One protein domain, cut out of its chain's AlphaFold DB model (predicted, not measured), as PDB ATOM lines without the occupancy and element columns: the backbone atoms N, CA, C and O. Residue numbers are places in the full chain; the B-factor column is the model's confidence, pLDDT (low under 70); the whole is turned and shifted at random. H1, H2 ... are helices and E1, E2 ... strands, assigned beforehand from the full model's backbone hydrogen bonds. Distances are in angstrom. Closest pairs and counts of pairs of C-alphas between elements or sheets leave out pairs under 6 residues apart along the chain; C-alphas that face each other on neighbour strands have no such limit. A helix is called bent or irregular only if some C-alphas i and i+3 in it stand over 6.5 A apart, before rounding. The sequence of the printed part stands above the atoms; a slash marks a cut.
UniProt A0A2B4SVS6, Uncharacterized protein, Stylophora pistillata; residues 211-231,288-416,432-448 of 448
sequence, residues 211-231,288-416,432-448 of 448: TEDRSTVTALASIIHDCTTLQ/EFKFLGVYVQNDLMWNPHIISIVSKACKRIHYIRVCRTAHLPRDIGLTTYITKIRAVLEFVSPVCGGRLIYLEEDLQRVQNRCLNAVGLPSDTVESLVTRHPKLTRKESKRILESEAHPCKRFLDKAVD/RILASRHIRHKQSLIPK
ATOM      1  N   THR A 211      33.162   9.768 -24.576       87.19
ATOM      2  CA  THR A 211      33.973  10.756 -23.862       87.19
ATOM      3  C   THR A 211      34.386  10.208 -22.499       87.19
ATOM      4  O   THR A 211      33.600   9.523 -21.836       87.19
ATOM      5  N   GLU A 212      35.605  10.521 -22.064       84.31
ATOM      6  CA  GLU A 212      36.079  10.179 -20.721       84.31
ATOM      7  C   GLU A 212      35.187  10.804 -19.636       84.31
ATOM      8  O   GLU A 212      34.547  11.837 -19.844       84.31
ATOM      9  N   ASP A 213      35.072  10.109 -18.503       85.94
ATOM     10  CA  ASP A 213      34.225  10.431 -17.343       85.94
ATOM     11  C   ASP A 213      32.707  10.553 -17.566       85.94
ATOM     12  O   ASP A 213      31.941  10.598 -16.594       85.94
ATOM     13  N   ARG A 214      32.240  10.463 -18.815       88.31
ATOM     14  CA  ARG A 214      30.823  10.524 -19.189       88.31
ATOM     15  C   ARG A 214      30.238   9.142 -19.464       88.31
ATOM     16  O   ARG A 214      30.924   8.156 -19.724       88.31
ATOM     17  N   SER A 215      28.920   9.052 -19.358       89.31
ATOM     18  CA  SER A 215      28.170   7.811 -19.549       89.31
ATOM     19  C   SER A 215      26.722   8.075 -19.959       89.31
ATOM     20  O   SER A 215      26.225   9.204 -19.889       89.31
ATOM     21  N   THR A 216      25.995   7.012 -20.305       90.25
ATOM     22  CA  THR A 216      24.543   7.084 -20.533       90.25
ATOM     23  C   THR A 216      23.789   7.606 -19.308       90.25
ATOM     24  O   THR A 216      22.774   8.273 -19.463       90.25
ATOM     25  N   VAL A 217      24.298   7.347 -18.099       87.81
ATOM     26  CA  VAL A 217      23.746   7.862 -16.836       87.81
ATOM     27  C   VAL A 217      23.869   9.384 -16.773       87.81
ATOM     28  O   VAL A 217      22.879  10.054 -16.499       87.81
ATOM     29  N   THR A 218      25.040   9.940 -17.095       87.56
ATOM     30  CA  THR A 218      25.237  11.403 -17.115       87.56
ATOM     31  C   THR A 218      24.401  12.094 -18.197       87.56
ATOM     32  O   THR A 218      23.881  13.178 -17.954       87.56
ATOM     33  N   ALA A 219      24.208  11.448 -19.356       89.25
ATOM     34  CA  ALA A 219      23.354  11.966 -20.427       89.25
ATOM     35  C   ALA A 219      21.879  12.012 -20.004       89.25
ATOM     36  O   ALA A 219      21.199  13.015 -20.202       89.25
ATOM     37  N   LEU A 220      21.397  10.933 -19.374       87.00
ATOM     38  CA  LEU A 220      20.049  10.873 -18.812       87.00
ATOM     39  C   LEU A 220      19.849  11.937 -17.734       87.00
ATOM     40  O   LEU A 220      18.839  12.629 -17.754       87.00
ATOM     41  N   ALA A 221      20.814  12.090 -16.822       81.12
ATOM     42  CA  ALA A 221      20.759  13.111 -15.782       81.12
ATOM     43  C   ALA A 221      20.675  14.527 -16.372       81.12
ATOM     44  O   ALA A 221      19.859  15.313 -15.901       81.12
ATOM     45  N   SER A 222      21.454  14.825 -17.423       80.75
ATOM     46  CA  SER A 222      21.390  16.105 -18.141       80.75
ATOM     47  C   SER A 222      20.004  16.363 -18.718       80.75
ATOM     48  O   SER A 222      19.401  17.379 -18.409       80.75
ATOM     49  N   ILE A 223      19.474  15.423 -19.505       80.81
ATOM     50  CA  ILE A 223      18.184  15.607 -20.183       80.81
ATOM     51  C   ILE A 223      17.045  15.737 -19.178       80.81
ATOM     52  O   ILE A 223      16.191  16.598 -19.327       80.81
ATOM     53  N   ILE A 224      17.029  14.916 -18.127       78.25
ATOM     54  CA  ILE A 224      15.987  15.002 -17.098       78.25
ATOM     55  C   ILE A 224      16.068  16.333 -16.358       78.25
ATOM     56  O   ILE A 224      15.027  16.929 -16.093       78.25
ATOM     57  N   HIS A 225      17.278  16.803 -16.041       75.56
ATOM     58  CA  HIS A 225      17.458  18.124 -15.457       75.56
ATOM     59  C   HIS A 225      16.905  19.203 -16.395       75.56
ATOM     60  O   HIS A 225      16.031  19.958 -15.973       75.56
ATOM     61  N   ASP A 226      17.308  19.200 -17.668       74.69
ATOM     62  CA  ASP A 226      16.846  20.153 -18.684       74.69
ATOM     63  C   ASP A 226      15.308  20.148 -18.806       74.69
ATOM     64  O   ASP A 226      14.682  21.205 -18.804       74.69
ATOM     65  N   CYS A 227      14.666  18.974 -18.790       72.94
ATOM     66  CA  CYS A 227      13.203  18.844 -18.797       72.94
ATOM     67  C   CYS A 227      12.513  19.389 -17.532       72.94
ATOM     68  O   CYS A 227      11.317  19.679 -17.564       72.94
ATOM     69  N   THR A 228      13.222  19.482 -16.403       68.00
ATOM     70  CA  THR A 228      12.674  19.999 -15.138       68.00
ATOM     71  C   THR A 228      12.945  21.482 -14.910       68.00
ATOM     72  O   THR A 228      12.165  22.125 -14.205       68.00
ATOM     73  N   THR A 229      14.033  22.022 -15.463       62.19
ATOM     74  CA  THR A 229      14.489  23.393 -15.198       62.19
ATOM     75  C   THR A 229      14.241  24.345 -16.355       62.19
ATOM     76  O   THR A 229      13.949  25.519 -16.114       62.19
ATOM     77  N   LEU A 230      14.308  23.874 -17.601       59.22
ATOM     78  CA  LEU A 230      14.079  24.735 -18.748       59.22
ATOM     79  C   LEU A 230      12.574  24.955 -18.928       59.22
ATOM     80  O   LEU A 230      11.814  24.042 -19.246       59.22
ATOM     81  N   GLN A 231      12.137  26.205 -18.769       51.50
ATOM     82  CA  GLN A 231      10.849  26.675 -19.282       51.50
ATOM     83  C   GLN A 231      10.936  26.802 -20.811       51.50
ATOM     84  O   GLN A 231      10.865  27.904 -21.345       51.50
ATOM     85  N   GLU A 288       5.382   8.467 -23.820       92.69
ATOM     86  CA  GLU A 288       6.535   7.727 -23.331       92.69
ATOM     87  C   GLU A 288       7.514   7.424 -24.467       92.69
ATOM     88  O   GLU A 288       7.121   7.108 -25.588       92.69
ATOM     89  N   PHE A 289       8.811   7.490 -24.172       93.00
ATOM     90  CA  PHE A 289       9.855   7.169 -25.137       93.00
ATOM     91  C   PHE A 289      11.023   6.437 -24.481       93.00
ATOM     92  O   PHE A 289      11.434   6.731 -23.356       93.00
ATOM     93  N   LYS A 290      11.590   5.461 -25.196       92.25
ATOM     94  CA  LYS A 290      12.719   4.672 -24.701       92.25
ATOM     95  C   LYS A 290      14.049   5.300 -25.115       92.25
ATOM     96  O   LYS A 290      14.605   4.971 -26.160       92.25
ATOM     97  N   PHE A 291      14.612   6.116 -24.236       90.75
ATOM     98  CA  PHE A 291      15.887   6.794 -24.436       90.75
ATOM     99  C   PHE A 291      17.024   6.125 -23.643       90.75
ATOM    100  O   PHE A 291      16.903   5.874 -22.446       90.75
ATOM    101  N   LEU A 292      18.129   5.767 -24.313       90.31
ATOM    102  CA  LEU A 292      19.314   5.112 -23.713       90.31
ATOM    103  C   LEU A 292      19.003   3.878 -22.833       90.31
ATOM    104  O   LEU A 292      19.698   3.575 -21.863       90.31
ATOM    105  N   GLY A 293      17.955   3.126 -23.189       88.94
ATOM    106  CA  GLY A 293      17.522   1.927 -22.461       88.94
ATOM    107  C   GLY A 293      16.556   2.187 -21.299       88.94
ATOM    108  O   GLY A 293      16.153   1.226 -20.634       88.94
ATOM    109  N   VAL A 294      16.148   3.440 -21.098       89.88
ATOM    110  CA  VAL A 294      15.251   3.913 -20.038       89.88
ATOM    111  C   VAL A 294      13.958   4.426 -20.658       89.88
ATOM    112  O   VAL A 294      13.998   5.056 -21.705       89.88
ATOM    113  N   TYR A 295      12.814   4.126 -20.043       91.25
ATOM    114  CA  TYR A 295      11.547   4.717 -20.473       91.25
ATOM    115  C   TYR A 295      11.388   6.047 -19.748       91.25
ATOM    116  O   TYR A 295      11.396   6.068 -18.517       91.25
ATOM    117  N   VAL A 296      11.297   7.125 -20.517       87.50
ATOM    118  CA  VAL A 296      11.019   8.475 -20.033       87.50
ATOM    119  C   VAL A 296       9.567   8.770 -20.370       87.50
ATOM    120  O   VAL A 296       9.167   8.609 -21.519       87.50
ATOM    121  N   GLN A 297       8.790   9.154 -19.365       87.94
ATOM    122  CA  GLN A 297       7.407   9.583 -19.542       87.94
ATOM    123  C   GLN A 297       7.321  11.105 -19.540       87.94
ATOM    124  O   GLN A 297       8.137  11.783 -18.913       87.94
ATOM    125  N   ASN A 298       6.296  11.640 -20.190       84.56
ATOM    126  CA  ASN A 298       6.030  13.071 -20.230       84.56
ATOM    127  C   ASN A 298       5.663  13.690 -18.865       84.56
ATOM    128  O   ASN A 298       5.774  14.899 -18.682       84.56
ATOM    129  N   ASP A 299       5.261  12.865 -17.900       81.12
ATOM    130  CA  ASP A 299       5.012  13.231 -16.505       81.12
ATOM    131  C   ASP A 299       6.227  12.988 -15.587       81.12
ATOM    132  O   ASP A 299       6.140  13.189 -14.372       81.12
ATOM    133  N   LEU A 300       7.358  12.556 -16.166       78.81
ATOM    134  CA  LEU A 300       8.597  12.161 -15.492       78.81
ATOM    135  C   LEU A 300       8.405  11.088 -14.402       78.81
ATOM    136  O   LEU A 300       9.211  10.987 -13.468       78.81
ATOM    137  N   MET A 301       7.354  10.270 -14.512       82.25
ATOM    138  CA  MET A 301       7.194   9.063 -13.709       82.25
ATOM    139  C   MET A 301       8.058   7.919 -14.258       82.25
ATOM    140  O   MET A 301       8.523   7.916 -15.399       82.25
ATOM    141  N   TRP A 302       8.331   6.938 -13.395       85.94
ATOM    142  CA  TRP A 302       9.243   5.827 -13.689       85.94
ATOM    143  C   TRP A 302       8.511   4.500 -13.909       85.94
ATOM    144  O   TRP A 302       9.150   3.452 -14.001       85.94
ATOM    145  N   ASN A 303       7.180   4.512 -13.984       89.44
ATOM    146  CA  ASN A 303       6.350   3.311 -13.937       89.44
ATOM    147  C   ASN A 303       6.650   2.325 -15.084       89.44
ATOM    148  O   ASN A 303       7.051   1.194 -14.784       89.44
ATOM    149  N   PRO A 304       6.572   2.712 -16.375       91.38
ATOM    150  CA  PRO A 304       6.908   1.837 -17.497       91.38
ATOM    151  C   PRO A 304       8.346   1.334 -17.419       91.38
ATOM    152  O   PRO A 304       8.635   0.173 -17.729       91.38
ATOM    153  N   HIS A 305       9.264   2.182 -16.944       91.69
ATOM    154  CA  HIS A 305      10.655   1.792 -16.784       91.69
ATOM    155  C   HIS A 305      10.813   0.679 -15.744       91.69
ATOM    156  O   HIS A 305      11.407  -0.357 -16.050       91.69
ATOM    157  N   ILE A 306      10.253   0.854 -14.546       91.81
ATOM    158  CA  ILE A 306      10.327  -0.140 -13.471       91.81
ATOM    159  C   ILE A 306       9.635  -1.439 -13.876       91.81
ATOM    160  O   ILE A 306      10.226  -2.506 -13.709       91.81
ATOM    161  N   ILE A 307       8.465  -1.373 -14.517       93.56
ATOM    162  CA  ILE A 307       7.778  -2.552 -15.063       93.56
ATOM    163  C   ILE A 307       8.688  -3.295 -16.057       93.56
ATOM    164  O   ILE A 307       8.856  -4.517 -15.969       93.56
ATOM    165  N   SER A 308       9.348  -2.570 -16.966       94.69
ATOM    166  CA  SER A 308      10.291  -3.152 -17.929       94.69
ATOM    167  C   SER A 308      11.496  -3.810 -17.245       94.69
ATOM    168  O   SER A 308      11.901  -4.916 -17.619       94.69
ATOM    169  N   ILE A 309      12.071  -3.162 -16.228       94.19
ATOM    170  CA  ILE A 309      13.212  -3.673 -15.456       94.19
ATOM    171  C   ILE A 309      12.826  -4.923 -14.661       94.19
ATOM    172  O   ILE A 309      13.528  -5.934 -14.750       94.19
ATOM    173  N   VAL A 310      11.690  -4.901 -13.960       95.25
ATOM    174  CA  VAL A 310      11.147  -6.054 -13.228       95.25
ATOM    175  C   VAL A 310      10.885  -7.217 -14.181       95.25
ATOM    176  O   VAL A 310      11.290  -8.341 -13.889       95.25
ATOM    177  N   SER A 311      10.287  -6.969 -15.349       95.06
ATOM    178  CA  SER A 311      10.059  -7.998 -16.372       95.06
ATOM    179  C   SER A 311      11.375  -8.623 -16.859       95.06
ATOM    180  O   SER A 311      11.533  -9.850 -16.845       95.06
ATOM    181  N   LYS A 312      12.377  -7.801 -17.199       93.38
ATOM    182  CA  LYS A 312      13.717  -8.271 -17.601       93.38
ATOM    183  C   LYS A 312      14.404  -9.070 -16.492       93.38
ATOM    184  O   LYS A 312      14.995 -10.114 -16.770       93.38
ATOM    185  N   ALA A 313      14.328  -8.608 -15.246       95.38
ATOM    186  CA  ALA A 313      14.901  -9.291 -14.093       95.38
ATOM    187  C   ALA A 313      14.195 -10.631 -13.826       95.38
ATOM    188  O   ALA A 313      14.860 -11.651 -13.642       95.38
ATOM    189  N   CYS A 314      12.863 -10.665 -13.909       94.44
ATOM    190  CA  CYS A 314      12.058 -11.875 -13.762       94.44
ATOM    191  C   CYS A 314      12.404 -12.939 -14.812       94.44
ATOM    192  O   CYS A 314      12.567 -14.105 -14.451       94.44
ATOM    193  N   LYS A 315      12.615 -12.553 -16.081       91.19
ATOM    194  CA  LYS A 315      13.102 -13.473 -17.130       91.19
ATOM    195  C   LYS A 315      14.455 -14.105 -16.764       91.19
ATOM    196  O   LYS A 315      14.715 -15.258 -17.097       91.19
ATOM    197  N   ARG A 316      15.302 -13.391 -16.011       92.31
ATOM    198  CA  ARG A 316      16.617 -13.871 -15.548       92.31
ATOM    199  C   ARG A 316      16.571 -14.701 -14.259       92.31
ATOM    200  O   ARG A 316      17.553 -15.382 -13.971       92.31
ATOM    201  N   ILE A 317      15.451 -14.744 -13.526       92.62
ATOM    202  CA  ILE A 317      15.286 -15.614 -12.336       92.62
ATOM    203  C   ILE A 317      15.501 -17.090 -12.690       92.62
ATOM    204  O   ILE A 317      15.920 -17.878 -11.842       92.62
ATOM    205  N   HIS A 318      15.272 -17.483 -13.944       87.19
ATOM    206  CA  HIS A 318      15.564 -18.838 -14.396       87.19
ATOM    207  C   HIS A 318      17.020 -19.259 -14.115       87.19
ATOM    208  O   HIS A 318      17.229 -20.388 -13.684       87.19
ATOM    209  N   TYR A 319      18.009 -18.361 -14.221       89.62
ATOM    210  CA  TYR A 319      19.397 -18.685 -13.860       89.62
ATOM    211  C   TYR A 319      19.534 -19.123 -12.393       89.62
ATOM    212  O   TYR A 319      20.251 -20.077 -12.095       89.62
ATOM    213  N   ILE A 320      18.786 -18.493 -11.482       91.50
ATOM    214  CA  ILE A 320      18.726 -18.882 -10.066       91.50
ATOM    215  C   ILE A 320      18.041 -20.240  -9.904       91.50
ATOM    216  O   ILE A 320      18.499 -21.087  -9.138       91.50
ATOM    217  N   ARG A 321      16.968 -20.491 -10.665       87.50
ATOM    218  CA  ARG A 321      16.291 -21.795 -10.661       87.50
ATOM    219  C   ARG A 321      17.220 -22.910 -11.137       87.50
ATOM    220  O   ARG A 321      17.224 -23.961 -10.509       87.50
ATOM    221  N   VAL A 322      18.022 -22.677 -12.178       86.00
ATOM    222  CA  VAL A 322      19.044 -23.628 -12.651       86.00
ATOM    223  C   VAL A 322      20.055 -23.916 -11.546       86.00
ATOM    224  O   VAL A 322      20.320 -25.086 -11.278       86.00
ATOM    225  N   CYS A 323      20.548 -22.885 -10.847       86.12
ATOM    226  CA  CYS A 323      21.448 -23.071  -9.705       86.12
ATOM    227  C   CYS A 323      20.829 -23.991  -8.647       86.12
ATOM    228  O   CYS A 323      21.456 -24.951  -8.206       86.12
ATOM    229  N   ARG A 324      19.568 -23.735  -8.285       85.38
ATOM    230  CA  ARG A 324      18.836 -24.517  -7.286       85.38
ATOM    231  C   ARG A 324      18.599 -25.962  -7.733       85.38
ATOM    232  O   ARG A 324      18.879 -26.882  -6.972       85.38
ATOM    233  N   THR A 325      18.105 -26.175  -8.953       83.88
ATOM    234  CA  THR A 325      17.787 -27.509  -9.497       83.88
ATOM    235  C   THR A 325      19.038 -28.364  -9.696       83.88
ATOM    236  O   THR A 325      19.003 -29.577  -9.497       83.88
ATOM    237  N   ALA A 326      20.158 -27.741 -10.063       81.94
ATOM    238  CA  ALA A 326      21.446 -28.418 -10.150       81.94
ATOM    239  C   ALA A 326      22.123 -28.596  -8.779       81.94
ATOM    240  O   ALA A 326      23.169 -29.226  -8.708       81.94
ATOM    241  N   HIS A 327      21.532 -28.097  -7.686       82.00
ATOM    242  CA  HIS A 327      22.126 -28.098  -6.346       82.00
ATOM    243  C   HIS A 327      23.506 -27.420  -6.297       82.00
ATOM    244  O   HIS A 327      24.391 -27.872  -5.568       82.00
ATOM    245  N   LEU A 328      23.686 -26.339  -7.066       83.81
ATOM    246  CA  LEU A 328      24.906 -25.540  -7.016       83.81
ATOM    247  C   LEU A 328      25.092 -24.923  -5.615       83.81
ATOM    248  O   LEU A 328      24.100 -24.616  -4.942       83.81
ATOM    249  N   PRO A 329      26.348 -24.710  -5.189       85.00
ATOM    250  CA  PRO A 329      26.678 -23.933  -3.999       85.00
ATOM    251  C   PRO A 329      25.956 -22.569  -3.916       85.00
ATOM    252  O   PRO A 329      25.681 -21.913  -4.929       85.00
ATOM    253  N   ARG A 330      25.602 -22.150  -2.691       88.31
ATOM    254  CA  ARG A 330      24.785 -20.942  -2.440       88.31
ATOM    255  C   ARG A 330      25.498 -19.651  -2.844       88.31
ATOM    256  O   ARG A 330      24.847 -18.734  -3.332       88.31
ATOM    257  N   ASP A 331      26.812 -19.597  -2.681       87.88
ATOM    258  CA  ASP A 331      27.702 -18.524  -3.139       87.88
ATOM    259  C   ASP A 331      27.632 -18.327  -4.662       87.88
ATOM    260  O   ASP A 331      27.573 -17.191  -5.136       87.88
ATOM    261  N   ILE A 332      27.525 -19.407  -5.444       87.06
ATOM    262  CA  ILE A 332      27.302 -19.324  -6.895       87.06
ATOM    263  C   ILE A 332      25.910 -18.766  -7.189       87.06
ATOM    264  O   ILE A 332      25.761 -17.905  -8.059       87.06
ATOM    265  N   GLY A 333      24.887 -19.209  -6.454       90.62
ATOM    266  CA  GLY A 333      23.534 -18.654  -6.554       90.62
ATOM    267  C   GLY A 333      23.502 -17.150  -6.253       90.62
ATOM    268  O   GLY A 333      22.921 -16.376  -7.017       90.62
ATOM    269  N   LEU A 334      24.197 -16.724  -5.197       93.00
ATOM    270  CA  LEU A 334      24.343 -15.323  -4.815       93.00
ATOM    271  C   LEU A 334      25.088 -14.515  -5.886       93.00
ATOM    272  O   LEU A 334      24.606 -13.472  -6.325       93.00
ATOM    273  N   THR A 335      26.216 -15.030  -6.375       91.75
ATOM    274  CA  THR A 335      27.004 -14.405  -7.448       91.75
ATOM    275  C   THR A 335      26.182 -14.286  -8.733       91.75
ATOM    276  O   THR A 335      26.227 -13.263  -9.419       91.75
ATOM    277  N   THR A 336      25.363 -15.291  -9.046       91.62
ATOM    278  CA  THR A 336      24.423 -15.265 -10.176       91.62
ATOM    279  C   THR A 336      23.399 -14.152 -10.016       91.62
ATOM    280  O   THR A 336      23.168 -13.394 -10.958       91.62
ATOM    281  N   TYR A 337      22.814 -14.015  -8.826       94.81
ATOM    282  CA  TYR A 337      21.883 -12.933  -8.533       94.81
ATOM    283  C   TYR A 337      22.557 -11.566  -8.704       94.81
ATOM    284  O   TYR A 337      22.054 -10.742  -9.470       94.81
ATOM    285  N   ILE A 338      23.719 -11.348  -8.079       94.44
ATOM    286  CA  ILE A 338      24.446 -10.072  -8.131       94.44
ATOM    287  C   ILE A 338      24.807  -9.705  -9.580       94.44
ATOM    288  O   ILE A 338      24.506  -8.608 -10.050       94.44
ATOM    289  N   THR A 339      25.402 -10.639 -10.324       91.69
ATOM    290  CA  THR A 339      25.961 -10.357 -11.658       91.69
ATOM    291  C   THR A 339      24.927 -10.345 -12.784       91.69
ATOM    292  O   THR A 339      25.135  -9.668 -13.790       91.69
ATOM    293  N   LYS A 340      23.822 -11.097 -12.670       90.75
ATOM    294  CA  LYS A 340      22.825 -11.220 -13.752       90.75
ATOM    295  C   LYS A 340      21.527 -10.477 -13.483       90.75
ATOM    296  O   LYS A 340      20.904 -10.046 -14.454       90.75
ATOM    297  N   ILE A 341      21.106 -10.347 -12.226       95.25
ATOM    298  CA  ILE A 341      19.781  -9.825 -11.864       95.25
ATOM    299  C   ILE A 341      19.904  -8.461 -11.188       95.25
ATOM    300  O   ILE A 341      19.345  -7.497 -11.700       95.25
ATOM    301  N   ARG A 342      20.675  -8.346 -10.102       95.44
ATOM    302  CA  ARG A 342      20.872  -7.082  -9.376       95.44
ATOM    303  C   ARG A 342      21.413  -5.979 -10.282       95.44
ATOM    304  O   ARG A 342      20.864  -4.889 -10.277       95.44
ATOM    305  N   ALA A 343      22.383  -6.287 -11.144       93.44
ATOM    306  CA  ALA A 343      22.889  -5.337 -12.140       93.44
ATOM    307  C   ALA A 343      21.793  -4.758 -13.066       93.44
ATOM    308  O   ALA A 343      21.915  -3.631 -13.531       93.44
ATOM    309  N   VAL A 344      20.713  -5.508 -13.332       94.00
ATOM    310  CA  VAL A 344      19.551  -5.012 -14.096       94.00
ATOM    311  C   VAL A 344      18.674  -4.116 -13.231       94.00
ATOM    312  O   VAL A 344      18.228  -3.080 -13.709       94.00
ATOM    313  N   LEU A 345      18.444  -4.509 -11.976       94.25
ATOM    314  CA  LEU A 345      17.653  -3.736 -11.013       94.25
ATOM    315  C   LEU A 345      18.319  -2.385 -10.679       94.25
ATOM    316  O   LEU A 345      17.618  -1.404 -10.467       94.25
ATOM    317  N   GLU A 346      19.655  -2.325 -10.700       91.62
ATOM    318  CA  GLU A 346      20.449  -1.139 -10.343       91.62
ATOM    319  C   GLU A 346      20.754  -0.193 -11.520       91.62
ATOM    320  O   GLU A 346      21.239   0.913 -11.278       91.62
ATOM    321  N   PHE A 347      20.470  -0.584 -12.772       84.44
ATOM    322  CA  PHE A 347      20.978   0.070 -13.995       84.44
ATOM    323  C   PHE A 347      20.794   1.600 -14.036       84.44
ATOM    324  O   PHE A 347      21.717   2.310 -14.423       84.44
ATOM    325  N   VAL A 348      19.634   2.111 -13.607       79.62
ATOM    326  CA  VAL A 348      19.297   3.555 -13.657       79.62
ATOM    327  C   VAL A 348      19.253   4.184 -12.268       79.62
ATOM    328  O   VAL A 348      18.971   5.371 -12.119       79.62
ATOM    329  N   SER A 349      19.581   3.419 -11.227       83.94
ATOM    330  CA  SER A 349      19.536   3.918  -9.854       83.94
ATOM    331  C   SER A 349      20.293   5.230  -9.627       83.94
ATOM    332  O   SER A 349      19.750   6.052  -8.891       83.94
ATOM    333  N   PRO A 350      21.435   5.531 -10.288       80.62
ATOM    334  CA  PRO A 350      22.090   6.817 -10.086       80.62
ATOM    335  C   PRO A 350      21.253   8.029 -10.518       80.62
ATOM    336  O   PRO A 350      21.437   9.102  -9.966       80.62
ATOM    337  N   VAL A 351      20.312   7.858 -11.452       75.19
ATOM    338  CA  VAL A 351      19.443   8.932 -11.966       75.19
ATOM    339  C   VAL A 351      18.086   8.950 -11.255       75.19
ATOM    340  O   VAL A 351      17.537  10.011 -10.981       75.19
ATOM    341  N   CYS A 352      17.537   7.775 -10.924       70.44
ATOM    342  CA  CYS A 352      16.175   7.630 -10.397       70.44
ATOM    343  C   CYS A 352      16.106   7.111  -8.946       70.44
ATOM    344  O   CYS A 352      15.103   6.514  -8.547       70.44
ATOM    345  N   GLY A 353      17.159   7.295  -8.141       57.94
ATOM    346  CA  GLY A 353      17.241   6.763  -6.771       57.94
ATOM    347  C   GLY A 353      16.312   7.417  -5.740       57.94
ATOM    348  O   GLY A 353      16.275   6.966  -4.603       57.94
ATOM    349  N   GLY A 354      15.556   8.450  -6.129       56.81
ATOM    350  CA  GLY A 354      14.509   9.093  -5.320       56.81
ATOM    351  C   GLY A 354      13.083   8.841  -5.825       56.81
ATOM    352  O   GLY A 354      12.196   9.687  -5.745       56.81
ATOM    353  N   ARG A 355      12.863   7.698  -6.466       70.94
ATOM    354  CA  ARG A 355      11.538   7.306  -6.961       70.94
ATOM    355  C   ARG A 355      10.555   7.012  -5.823       70.94
ATOM    356  O   ARG A 355      10.939   6.843  -4.669       70.94
ATOM    357  N   LEU A 356       9.275   6.933  -6.186       70.81
ATOM    358  CA  LEU A 356       8.175   6.633  -5.268       70.81
ATOM    359  C   LEU A 356       8.396   5.282  -4.569       70.81
ATOM    360  O   LEU A 356       8.815   4.317  -5.208       70.81
ATOM    361  N   ILE A 357       8.068   5.211  -3.275       79.31
ATOM    362  CA  ILE A 357       8.343   4.045  -2.413       79.31
ATOM    363  C   ILE A 357       7.816   2.734  -3.013       79.31
ATOM    364  O   ILE A 357       8.551   1.753  -3.052       79.31
ATOM    365  N   TYR A 358       6.595   2.712  -3.555       83.44
ATOM    366  CA  TYR A 358       6.020   1.480  -4.114       83.44
ATOM    367  C   TYR A 358       6.834   0.921  -5.298       83.44
ATOM    368  O   TYR A 358       6.955  -0.290  -5.453       83.44
ATOM    369  N   LEU A 359       7.455   1.786  -6.110       86.88
ATOM    370  CA  LEU A 359       8.328   1.356  -7.206       86.88
ATOM    371  C   LEU A 359       9.617   0.722  -6.677       86.88
ATOM    372  O   LEU A 359      10.176  -0.186  -7.291       86.88
ATOM    373  N   GLU A 360      10.102   1.202  -5.534       88.06
ATOM    374  CA  GLU A 360      11.241   0.606  -4.848       88.06
ATOM    375  C   GLU A 360      10.887  -0.763  -4.262       88.06
ATOM    376  O   GLU A 360      11.657  -1.719  -4.380       88.06
ATOM    377  N   GLU A 361       9.690  -0.886  -3.691       91.25
ATOM    378  CA  GLU A 361       9.166  -2.149  -3.179       91.25
ATOM    379  C   GLU A 361       9.014  -3.195  -4.288       91.25
ATOM    380  O   GLU A 361       9.387  -4.352  -4.083       91.25
ATOM    381  N   ASP A 362       8.554  -2.812  -5.482       93.31
ATOM    382  CA  ASP A 362       8.474  -3.700  -6.648       93.31
ATOM    383  C   ASP A 362       9.833  -4.339  -6.975       93.31
ATOM    384  O   ASP A 362       9.931  -5.556  -7.181       93.31
ATOM    385  N   LEU A 363      10.903  -3.539  -6.968       94.12
ATOM    386  CA  LEU A 363      12.271  -4.015  -7.184       94.12
ATOM    387  C   LEU A 363      12.753  -4.880  -6.011       94.12
ATOM    388  O   LEU A 363      13.341  -5.949  -6.225       94.12
ATOM    389  N   GLN A 364      12.475  -4.463  -4.773       95.38
ATOM    390  CA  GLN A 364      12.856  -5.199  -3.567       95.38
ATOM    391  C   GLN A 364      12.195  -6.584  -3.512       95.38
ATOM    392  O   GLN A 364      12.840  -7.564  -3.131       95.38
ATOM    393  N   ARG A 365      10.944  -6.718  -3.973       96.50
ATOM    394  CA  ARG A 365      10.262  -8.018  -4.090       96.50
ATOM    395  C   ARG A 365      11.014  -8.972  -5.016       96.50
ATOM    396  O   ARG A 365      11.105 -10.164  -4.713       96.50
ATOM    397  N   VAL A 366      11.612  -8.479  -6.106       96.88
ATOM    398  CA  VAL A 366      12.443  -9.305  -6.999       96.88
ATOM    399  C   VAL A 366      13.717  -9.774  -6.293       96.88
ATOM    400  O   VAL A 366      14.064 -10.954  -6.406       96.88
ATOM    401  N   GLN A 367      14.389  -8.901  -5.534       97.00
ATOM    402  CA  GLN A 367      15.543  -9.290  -4.713       97.00
ATOM    403  C   GLN A 367      15.166 -10.387  -3.712       97.00
ATOM    404  O   GLN A 367      15.789 -11.449  -3.717       97.00
ATOM    405  N   ASN A 368      14.120 -10.165  -2.913       96.56
ATOM    406  CA  ASN A 368      13.675 -11.117  -1.893       96.56
ATOM    407  C   ASN A 368      13.325 -12.470  -2.522       96.56
ATOM    408  O   ASN A 368      13.752 -13.519  -2.044       96.56
ATOM    409  N   ARG A 369      12.630 -12.460  -3.668       95.69
ATOM    410  CA  ARG A 369      12.321 -13.675  -4.431       95.69
ATOM    411  C   ARG A 369      13.579 -14.426  -4.873       95.69
ATOM    412  O   ARG A 369      13.583 -15.656  -4.840       95.69
ATOM    413  N   CYS A 370      14.627 -13.722  -5.300       96.25
ATOM    414  CA  CYS A 370      15.886 -14.348  -5.703       96.25
ATOM    415  C   CYS A 370      16.620 -14.970  -4.510       96.25
ATOM    416  O   CYS A 370      17.028 -16.125  -4.604       96.25
ATOM    417  N   LEU A 371      16.748 -14.246  -3.393       95.50
ATOM    418  CA  LEU A 371      17.423 -14.739  -2.186       95.50
ATOM    419  C   LEU A 371      16.697 -15.954  -1.599       95.50
ATOM    420  O   LEU A 371      17.320 -16.994  -1.378       95.50
ATOM    421  N   ASN A 372      15.367 -15.886  -1.506       94.25
ATOM    422  CA  ASN A 372      14.537 -17.012  -1.079       94.25
ATOM    423  C   ASN A 372      14.709 -18.228  -2.001       94.25
ATOM    424  O   ASN A 372      14.802 -19.357  -1.526       94.25
ATOM    425  N   ALA A 373      14.808 -18.020  -3.319       91.88
ATOM    426  CA  ALA A 373      15.036 -19.108  -4.270       91.88
ATOM    427  C   ALA A 373      16.431 -19.752  -4.142       91.88
ATOM    428  O   ALA A 373      16.574 -20.935  -4.449       91.88
ATOM    429  N   VAL A 374      17.448 -19.013  -3.687       91.44
ATOM    430  CA  VAL A 374      18.772 -19.571  -3.348       91.44
ATOM    431  C   VAL A 374      18.758 -20.248  -1.964       91.44
ATOM    432  O   VAL A 374      19.582 -21.124  -1.695       91.44
ATOM    433  N   GLY A 375      17.799 -19.897  -1.102       91.12
ATOM    434  CA  GLY A 375      17.745 -20.331   0.294       91.12
ATOM    435  C   GLY A 375      18.659 -19.496   1.190       91.12
ATOM    436  O   GLY A 375      19.347 -20.051   2.048       91.12
ATOM    437  N   LEU A 376      18.712 -18.186   0.935       92.94
ATOM    438  CA  LEU A 376      19.481 -17.200   1.689       92.94
ATOM    439  C   LEU A 376      18.539 -16.212   2.399       92.94
ATOM    440  O   LEU A 376      17.520 -15.842   1.811       92.94
ATOM    441  N   PRO A 377      18.878 -15.760   3.621       94.06
ATOM    442  CA  PRO A 377      18.176 -14.676   4.310       94.06
ATOM    443  C   PRO A 377      18.108 -13.380   3.486       94.06
ATOM    444  O   PRO A 377      19.003 -13.099   2.682       94.06
ATOM    445  N   SER A 378      17.071 -12.562   3.684       89.94
ATOM    446  CA  SER A 378      16.868 -11.322   2.914       89.94
ATOM    447  C   SER A 378      17.920 -10.237   3.177       89.94
ATOM    448  O   SER A 378      18.134  -9.380   2.323       89.94
ATOM    449  N   ASP A 379      18.574 -10.289   4.334       92.81
ATOM    450  CA  ASP A 379      19.646  -9.401   4.798       92.81
ATOM    451  C   ASP A 379      21.050  -9.850   4.351       92.81
ATOM    452  O   ASP A 379      22.016  -9.122   4.557       92.81
ATOM    453  N   THR A 380      21.170 -10.993   3.655       95.25
ATOM    454  CA  THR A 380      22.446 -11.472   3.075       95.25
ATOM    455  C   THR A 380      23.119 -10.419   2.188       95.25
ATOM    456  O   THR A 380      24.334 -10.416   2.001       95.25
ATOM    457  N   VAL A 381      22.320  -9.537   1.589       95.50
ATOM    458  CA  VAL A 381      22.779  -8.434   0.751       95.50
ATOM    459  C   VAL A 381      22.033  -7.164   1.118       95.50
ATOM    460  O   VAL A 381      20.858  -7.201   1.476       95.50
ATOM    461  N   GLU A 382      22.700  -6.024   0.940       95.00
ATOM    462  CA  GLU A 382      22.092  -4.708   1.139       95.00
ATOM    463  C   GLU A 382      20.756  -4.590   0.381       95.00
ATOM    464  O   GLU A 382      20.663  -4.984  -0.792       95.00
ATOM    465  N   SER A 383      19.736  -4.053   1.057       94.00
ATOM    466  CA  SER A 383      18.420  -3.760   0.485       94.00
ATOM    467  C   SER A 383      18.540  -2.764  -0.667       94.00
ATOM    468  O   SER A 383      19.304  -1.799  -0.589       94.00
ATOM    469  N   LEU A 384      17.765  -2.971  -1.733       92.44
ATOM    470  CA  LEU A 384      17.704  -2.042  -2.861       92.44
ATOM    471  C   LEU A 384      17.217  -0.663  -2.407       92.44
ATOM    472  O   LEU A 384      17.813   0.341  -2.798       92.44
ATOM    473  N   VAL A 385      16.267  -0.641  -1.464       88.31
ATOM    474  CA  VAL A 385      15.725   0.576  -0.840       88.31
ATOM    475  C   VAL A 385      16.837   1.449  -0.255       88.31
ATOM    476  O   VAL A 385      16.839   2.664  -0.424       88.31
ATOM    477  N   THR A 386      17.817   0.839   0.415       87.75
ATOM    478  CA  THR A 386      18.952   1.562   1.012       87.75
ATOM    479  C   THR A 386      20.078   1.824   0.020       87.75
ATOM    480  O   THR A 386      20.808   2.809   0.134       87.75
ATOM    481  N   ARG A 387      20.239   0.934  -0.959       90.62
ATOM    482  CA  ARG A 387      21.377   0.912  -1.870       90.62
ATOM    483  C   ARG A 387      21.239   1.912  -3.005       90.62
ATOM    484  O   ARG A 387      22.203   2.601  -3.328       90.62
ATOM    485  N   HIS A 388      20.062   2.011  -3.610       88.94
ATOM    486  CA  HIS A 388      19.852   2.891  -4.754       88.94
ATOM    487  C   HIS A 388      20.096   4.375  -4.428       88.94
ATOM    488  O   HIS A 388      20.854   4.997  -5.175       88.94
ATOM    489  N   PRO A 389      19.623   4.930  -3.290       82.62
ATOM    490  CA  PRO A 389      19.992   6.285  -2.878       82.62
ATOM    491  C   PRO A 389      21.503   6.484  -2.690       82.62
ATOM    492  O   PRO A 389      22.035   7.549  -3.007       82.62
ATOM    493  N   LYS A 390      22.231   5.469  -2.196       85.00
ATOM    494  CA  LYS A 390      23.698   5.538  -2.067       85.00
ATOM    495  C   LYS A 390      24.385   5.590  -3.430       85.00
ATOM    496  O   LYS A 390      25.352   6.332  -3.576       85.00
ATOM    497  N   LEU A 391      23.891   4.839  -4.416       86.50
ATOM    498  CA  LEU A 391      24.418   4.869  -5.784       86.50
ATOM    499  C   LEU A 391      24.199   6.236  -6.441       86.50
ATOM    500  O   LEU A 391      25.130   6.757  -7.047       86.50
ATOM    501  N   THR A 392      23.033   6.857  -6.239       83.44
ATOM    502  CA  THR A 392      22.780   8.245  -6.661       83.44
ATOM    503  C   THR A 392      23.764   9.215  -6.031       83.44
ATOM    504  O   THR A 392      24.463   9.922  -6.746       83.44
ATOM    505  N   ARG A 393      23.903   9.201  -4.699       82.88
ATOM    506  CA  ARG A 393      24.831  10.105  -3.997       82.88
ATOM    507  C   ARG A 393      26.279   9.908  -4.436       82.88
ATOM    508  O   ARG A 393      27.005  10.884  -4.579       82.88
ATOM    509  N   LYS A 394      26.697   8.655  -4.645       85.56
ATOM    510  CA  LYS A 394      28.040   8.329  -5.132       85.56
ATOM    511  C   LYS A 394      28.292   8.945  -6.507       85.56
ATOM    512  O   LYS A 394      29.361   9.502  -6.724       85.56
ATOM    513  N   GLU A 395      27.316   8.863  -7.404       85.25
ATOM    514  CA  GLU A 395      27.426   9.442  -8.741       85.25
ATOM    515  C   GLU A 395      27.417  10.973  -8.712       85.25
ATOM    516  O   GLU A 395      28.261  11.596  -9.346       85.25
ATOM    517  N   SER A 396      26.539  11.591  -7.917       80.62
ATOM    518  CA  SER A 396      26.540  13.047  -7.733       80.62
ATOM    519  C   SER A 396      27.876  13.544  -7.181       80.62
ATOM    520  O   SER A 396      28.419  14.528  -7.673       80.62
ATOM    521  N   LYS A 397      28.444  12.837  -6.196       84.19
ATOM    522  CA  LYS A 397      29.755  13.165  -5.630       84.19
ATOM    523  C   LYS A 397      30.866  13.047  -6.679       84.19
ATOM    524  O   LYS A 397      31.645  13.980  -6.815       84.19
ATOM    525  N   ARG A 398      30.871  11.972  -7.479       86.88
ATOM    526  CA  ARG A 398      31.809  11.786  -8.602       86.88
ATOM    527  C   ARG A 398      31.769  12.957  -9.590       86.88
ATOM    528  O   ARG A 398      32.813  13.401 -10.047       86.88
ATOM    529  N   ILE A 399      30.571  13.452  -9.913       83.69
ATOM    530  CA  ILE A 399      30.391  14.596 -10.819       83.69
ATOM    531  C   ILE A 399      30.920  15.894 -10.187       83.69
ATOM    532  O   ILE A 399      31.569  16.671 -10.877       83.69
ATOM    533  N   LEU A 400      30.659  16.126  -8.896       83.19
ATOM    534  CA  LEU A 400      31.102  17.328  -8.173       83.19
ATOM    535  C   LEU A 400      32.624  17.397  -7.982       83.19
ATOM    536  O   LEU A 400      33.198  18.484  -8.044       83.19
ATOM    537  N   GLU A 401      33.261  16.248  -7.744       85.38
ATOM    538  CA  GLU A 401      34.714  16.122  -7.555       85.38
ATOM    539  C   GLU A 401      35.508  16.342  -8.849       85.38
ATOM    540  O   GLU A 401      36.690  16.667  -8.794       85.38
ATOM    541  N   SER A 402      34.877  16.188 -10.014       83.69
ATOM    542  CA  SER A 402      35.514  16.445 -11.304       83.69
ATOM    543  C   SER A 402      35.472  17.944 -11.626       83.69
ATOM    544  O   SER A 402      34.400  18.539 -11.749       83.69
ATOM    545  N   GLU A 403      36.647  18.569 -11.757       74.44
ATOM    546  CA  GLU A 403      36.793  20.027 -11.906       74.44
ATOM    547  C   GLU A 403      36.021  20.598 -13.104       74.44
ATOM    548  O   GLU A 403      35.367  21.632 -12.971       74.44
ATOM    549  N   ALA A 404      36.043  19.901 -14.245       77.69
ATOM    550  CA  ALA A 404      35.490  20.366 -15.520       77.69
ATOM    551  C   ALA A 404      34.286  19.540 -16.017       77.69
ATOM    552  O   ALA A 404      33.990  19.517 -17.215       77.69
ATOM    553  N   HIS A 405      33.578  18.822 -15.134       82.50
ATOM    554  CA  HIS A 405      32.463  17.984 -15.575       82.50
ATOM    555  C   HIS A 405      31.264  18.838 -16.041       82.50
ATOM    556  O   HIS A 405      30.734  19.622 -15.254       82.50
ATOM    557  N   PRO A 406      30.720  18.647 -17.261       79.00
ATOM    558  CA  PRO A 406      29.616  19.479 -17.765       79.00
ATOM    559  C   PRO A 406      28.361  19.411 -16.899       79.00
ATOM    560  O   PRO A 406      27.665  20.405 -16.722       79.00
ATOM    561  N   CYS A 407      28.080  18.238 -16.323       78.69
ATOM    562  CA  CYS A 407      26.938  18.054 -15.428       78.69
ATOM    563  C   CYS A 407      27.086  18.738 -14.063       78.69
ATOM    564  O   CYS A 407      26.121  18.758 -13.306       78.69
ATOM    565  N   LYS A 408      28.256  19.294 -13.729       78.75
ATOM    566  CA  LYS A 408      28.465  19.995 -12.460       78.75
ATOM    567  C   LYS A 408      27.554  21.221 -12.338       78.75
ATOM    568  O   LYS A 408      27.006  21.475 -11.271       78.75
ATOM    569  N   ARG A 409      27.246  21.872 -13.470       72.06
ATOM    570  CA  ARG A 409      26.271  22.976 -13.564       72.06
ATOM    571  C   ARG A 409      24.883  22.630 -13.009       72.06
ATOM    572  O   ARG A 409      24.177  23.529 -12.572       72.06
ATOM    573  N   PHE A 410      24.514  21.347 -13.019       67.69
ATOM    574  CA  PHE A 410      23.241  20.845 -12.494       67.69
ATOM    575  C   PHE A 410      23.276  20.584 -10.983       67.69
ATOM    576  O   PHE A 410      22.237  20.344 -10.386       67.69
ATOM    577  N   LEU A 411      24.469  20.542 -10.380       66.00
ATOM    578  CA  LEU A 411      24.690  20.194  -8.972       66.00
ATOM    579  C   LEU A 411      25.176  21.386  -8.134       66.00
ATOM    580  O   LEU A 411      24.941  21.408  -6.929       66.00
ATOM    581  N   ASP A 412      25.859  22.353  -8.757       56.62
ATOM    582  CA  ASP A 412      26.542  23.462  -8.077       56.62
ATOM    583  C   ASP A 412      25.612  24.596  -7.622       56.62
ATOM    584  O   ASP A 412      25.976  25.371  -6.737       56.62
ATOM    585  N   LYS A 413      24.411  24.726  -8.192       48.69
ATOM    586  CA  LYS A 413      23.489  25.806  -7.830       48.69
ATOM    587  C   LYS A 413      22.328  25.275  -7.006       48.69
ATOM    588  O   LYS A 413      21.293  24.908  -7.541       48.69
ATOM    589  N   ALA A 414      22.430  25.412  -5.685       42.03
ATOM    590  CA  ALA A 414      21.235  25.730  -4.914       42.03
ATOM    591  C   ALA A 414      20.745  27.096  -5.412       42.03
ATOM    592  O   ALA A 414      21.177  28.132  -4.913       42.03
ATOM    593  N   VAL A 415      19.926  27.118  -6.465       35.69
ATOM    594  CA  VAL A 415      19.322  28.367  -6.916       35.69
ATOM    595  C   VAL A 415      18.397  28.814  -5.787       35.69
ATOM    596  O   VAL A 415      17.350  28.212  -5.539       35.69
ATOM    597  N   ASP A 416      18.816  29.844  -5.061       33.91
ATOM    598  CA  ASP A 416      17.966  30.542  -4.113       33.91
ATOM    599  C   ASP A 416      16.877  31.248  -4.923       33.91
ATOM    600  O   ASP A 416      17.069  32.329  -5.470       33.91
ATOM    601  N   ARG A 432      22.790  19.316  -0.251       35.38
ATOM    602  CA  ARG A 432      21.392  19.760  -0.163       35.38
ATOM    603  C   ARG A 432      20.625  19.293  -1.400       35.38
ATOM    604  O   ARG A 432      20.641  19.942  -2.437       35.38
ATOM    605  N   ILE A 433      19.914  18.177  -1.276       35.66
ATOM    606  CA  ILE A 433      18.901  17.760  -2.252       35.66
ATOM    607  C   ILE A 433      17.642  18.597  -1.980       35.66
ATOM    608  O   ILE A 433      16.918  18.348  -1.016       35.66
ATOM    609  N   LEU A 434      17.409  19.642  -2.776       33.34
ATOM    610  CA  LEU A 434      16.272  20.552  -2.601       33.34
ATOM    611  C   LEU A 434      14.951  19.866  -2.999       33.34
ATOM    612  O   LEU A 434      14.688  19.628  -4.175       33.34
ATOM    613  N   ALA A 435      14.078  19.602  -2.021       32.06
ATOM    614  CA  ALA A 435      12.779  18.958  -2.231       32.06
ATOM    615  C   ALA A 435      11.889  19.714  -3.247       32.06
ATOM    616  O   ALA A 435      11.753  20.943  -3.215       32.06
ATOM    617  N   SER A 436      11.266  18.982  -4.177       35.00
ATOM    618  CA  SER A 436      10.348  19.533  -5.186       35.00
ATOM    619  C   SER A 436       9.064  20.122  -4.577       35.00
ATOM    620  O   SER A 436       8.551  19.625  -3.574       35.00
ATOM    621  N   ARG A 437       8.513  21.172  -5.215       34.06
ATOM    622  CA  ARG A 437       7.248  21.830  -4.820       34.06
ATOM    623  C   ARG A 437       6.003  20.982  -5.118       34.06
ATOM    624  O   ARG A 437       4.936  21.260  -4.577       34.06
ATOM    625  N   HIS A 438       6.112  19.939  -5.941       38.56
ATOM    626  CA  HIS A 438       5.004  19.030  -6.236       38.56
ATOM    627  C   HIS A 438       5.132  17.736  -5.427       38.56
ATOM    628  O   HIS A 438       6.198  17.125  -5.384       38.56
ATOM    629  N   ILE A 439       4.026  17.296  -4.809       36.75
ATOM    630  CA  ILE A 439       3.943  16.070  -3.985       36.75
ATOM    631  C   ILE A 439       4.551  14.851  -4.708       36.75
ATOM    632  O   ILE A 439       5.178  14.018  -4.061       36.75
ATOM    633  N   ARG A 440       4.467  14.809  -6.048       40.84
ATOM    634  CA  ARG A 440       5.014  13.747  -6.913       40.84
ATOM    635  C   ARG A 440       6.540  13.593  -6.867       40.84
ATOM    636  O   ARG A 440       7.038  12.514  -7.158       40.84
ATOM    637  N   HIS A 441       7.279  14.632  -6.472       42.84
ATOM    638  CA  HIS A 441       8.747  14.651  -6.510       42.84
ATOM    639  C   HIS A 441       9.386  15.033  -5.167       42.84
ATOM    640  O   HIS A 441      10.582  15.310  -5.119       42.84
ATOM    641  N   LYS A 442       8.634  15.021  -4.054       36.84
ATOM    642  CA  LYS A 442       9.193  15.263  -2.705       36.84
ATOM    643  C   LYS A 442      10.295  14.267  -2.312       36.84
ATOM    644  O   LYS A 442      11.086  14.567  -1.429       36.84
ATOM    645  N   GLN A 443      10.332  13.104  -2.961       36.28
ATOM    646  CA  GLN A 443      11.306  12.037  -2.720       36.28
ATOM    647  C   GLN A 443      12.392  11.955  -3.804       36.28
ATOM    648  O   GLN A 443      13.354  11.216  -3.620       36.28
ATOM    649  N   SER A 444      12.263  12.718  -4.900       38.56
ATOM    650  CA  SER A 444      13.171  12.648  -6.051       38.56
ATOM    651  C   SER A 444      14.541  13.223  -5.713       38.56
ATOM    652  O   SER A 444      14.648  14.362  -5.272       38.56
ATOM    653  N   LEU A 445      15.588  12.431  -5.953       40.53
ATOM    654  CA  LEU A 445      16.995  12.818  -5.820       40.53
ATOM    655  C   LEU A 445      17.500  13.581  -7.055       40.53
ATOM    656  O   LEU A 445      18.706  13.774  -7.174       40.53
ATOM    657  N   ILE A 446      16.608  13.975  -7.975       40.12
ATOM    658  CA  ILE A 446      16.980  14.838  -9.098       40.12
ATOM    659  C   ILE A 446      17.464  16.165  -8.491       40.12
ATOM    660  O   ILE A 446      16.684  16.829  -7.801       40.12
ATOM    661  N   PRO A 447      18.739  16.527  -8.689       34.56
ATOM    662  CA  PRO A 447      19.271  17.812  -8.268       34.56
ATOM    663  C   PRO A 447      18.481  18.933  -8.951       34.56
ATOM    664  O   PRO A 447      18.226  18.850 -10.157       34.56
ATOM    665  N   LYS A 448      18.065  19.936  -8.176       36.78
ATOM    666  CA  LYS A 448      17.551  21.190  -8.732       36.78
ATOM    667  C   LYS A 448      18.702  22.088  -9.119       36.78
ATOM    668  O   LYS A 448      19.626  22.171  -8.281       36.78
TER     669      LYS A 448
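What this domain is: This is residues 211 to 231, 288 to 416 and 432 to 448 of the 448 residues of an uncharacterized protein of Stylophora pistillata (UniProt A0A2B4SVS6). This is an elongated domain with a bundle of three helices at one end, bent H2, H3 and H5, running up and down side by side, and a looser group at the other end, where short H4 sits between H1 and H6 and short H7 packs on H1. The two-strand hairpin E1 E2 packs beside residues 303 to 309 of H2a, and residues 432 to 448, with no named element, lie at the same end as H1. The printed part has 167 residues, with seven named helices and two named strands in the order H1 E1 E2 H2 H3 H4 H5 H6 H7; the sheet E1 - E2 is antiparallel and the class is mostly helix. The whole is compact, with a radius of gyration of the C-alphas of 17.5 A, and spans 58 by 32 by 26 A.

Where its parts are: Find C-alpha 216 at (24.543, 7.084, -20.533); from there H1 runs 19.9 A to residue 229. After the cut come strands E1, residues 288 to 291, 9.5 A, and E2, residues 294 to 297, 9.7 A. H2, residues 303 to 325, was assigned as one helix by its hydrogen bonds, but it is bent, with C-alphas 315 and 318 6.5 A apart; its arms are H2a, residues 303 to 315, 18.4 A, and H2b, residues 318 to 325, 10.2 A. H3, residues 330 to 345, 20.5 A, has a kink of 33 degrees near residue 339. Next are H4, residues 349 to 352, 5.0 A, and H5, residues 357 to 374, 25.8 A. H6, residues 384 to 401, is 25.3 A, and H7, residues 406 to 410, 8.4 A, ends at C-alpha 410 at (23.241, 20.845, -12.494).

How they stand to each other: Begin with the bundle of H2a, H3 and H5, up and down, each running against the one before. H2a touches H5 at a shallow tilt of 4 degrees, closest at the C-alphas of Val 310 and Leu 363, 6.5 A. H3 touches H5, opposite ways at a shallow tilt of 24 degrees, closest at Gly 333 and Val 374, C-alphas 5.8 A apart. H2b and H3 form a helical hairpin, closest at C-alphas 323 and 333, 5.8 A. H6 touches H5 with residues 384 to 385 alone, at a steep tilt of 66 degrees, closest at C-alphas 364 and 384, 5.8 A. H4 touches H6, its C-alpha of Pro 350 3.8 A from that of Thr 392, and H1, C-alphas 351 and 221 at 5.8 A. H7 touches H1, closest at C-alphas 407 and 222, 6.5 A. In the hairpin E1 E2, N 289 and O 296 are 2.9 A apart, within hydrogen-bond range; the closest C-alphas of E2 and H2a are those of Tyr 295 and His 305, 4.8 A. Each O i to N i+4 pair is within range in H1, H2a and H2b, against 9 of 12 in H3, 13 of 14 in H5, 12 of 14 in H6 and 0 of 1 in H7, where 1 of 2 O i to N i+3 pairs is; H4 is too short for one.

The domain as a whole: The two C-alphas farthest apart, Ala 326 and Asp 416, are 59.4 A apart. Residues 232 to 287 and 417 to 431 are not printed, with gaps of 19.9 A and 12.0 A. Of the links printed whole, none is long. Look for pLDDT under 70 at residues 228 to 231, 353 to 354, 410 to 416 and 432 to 448.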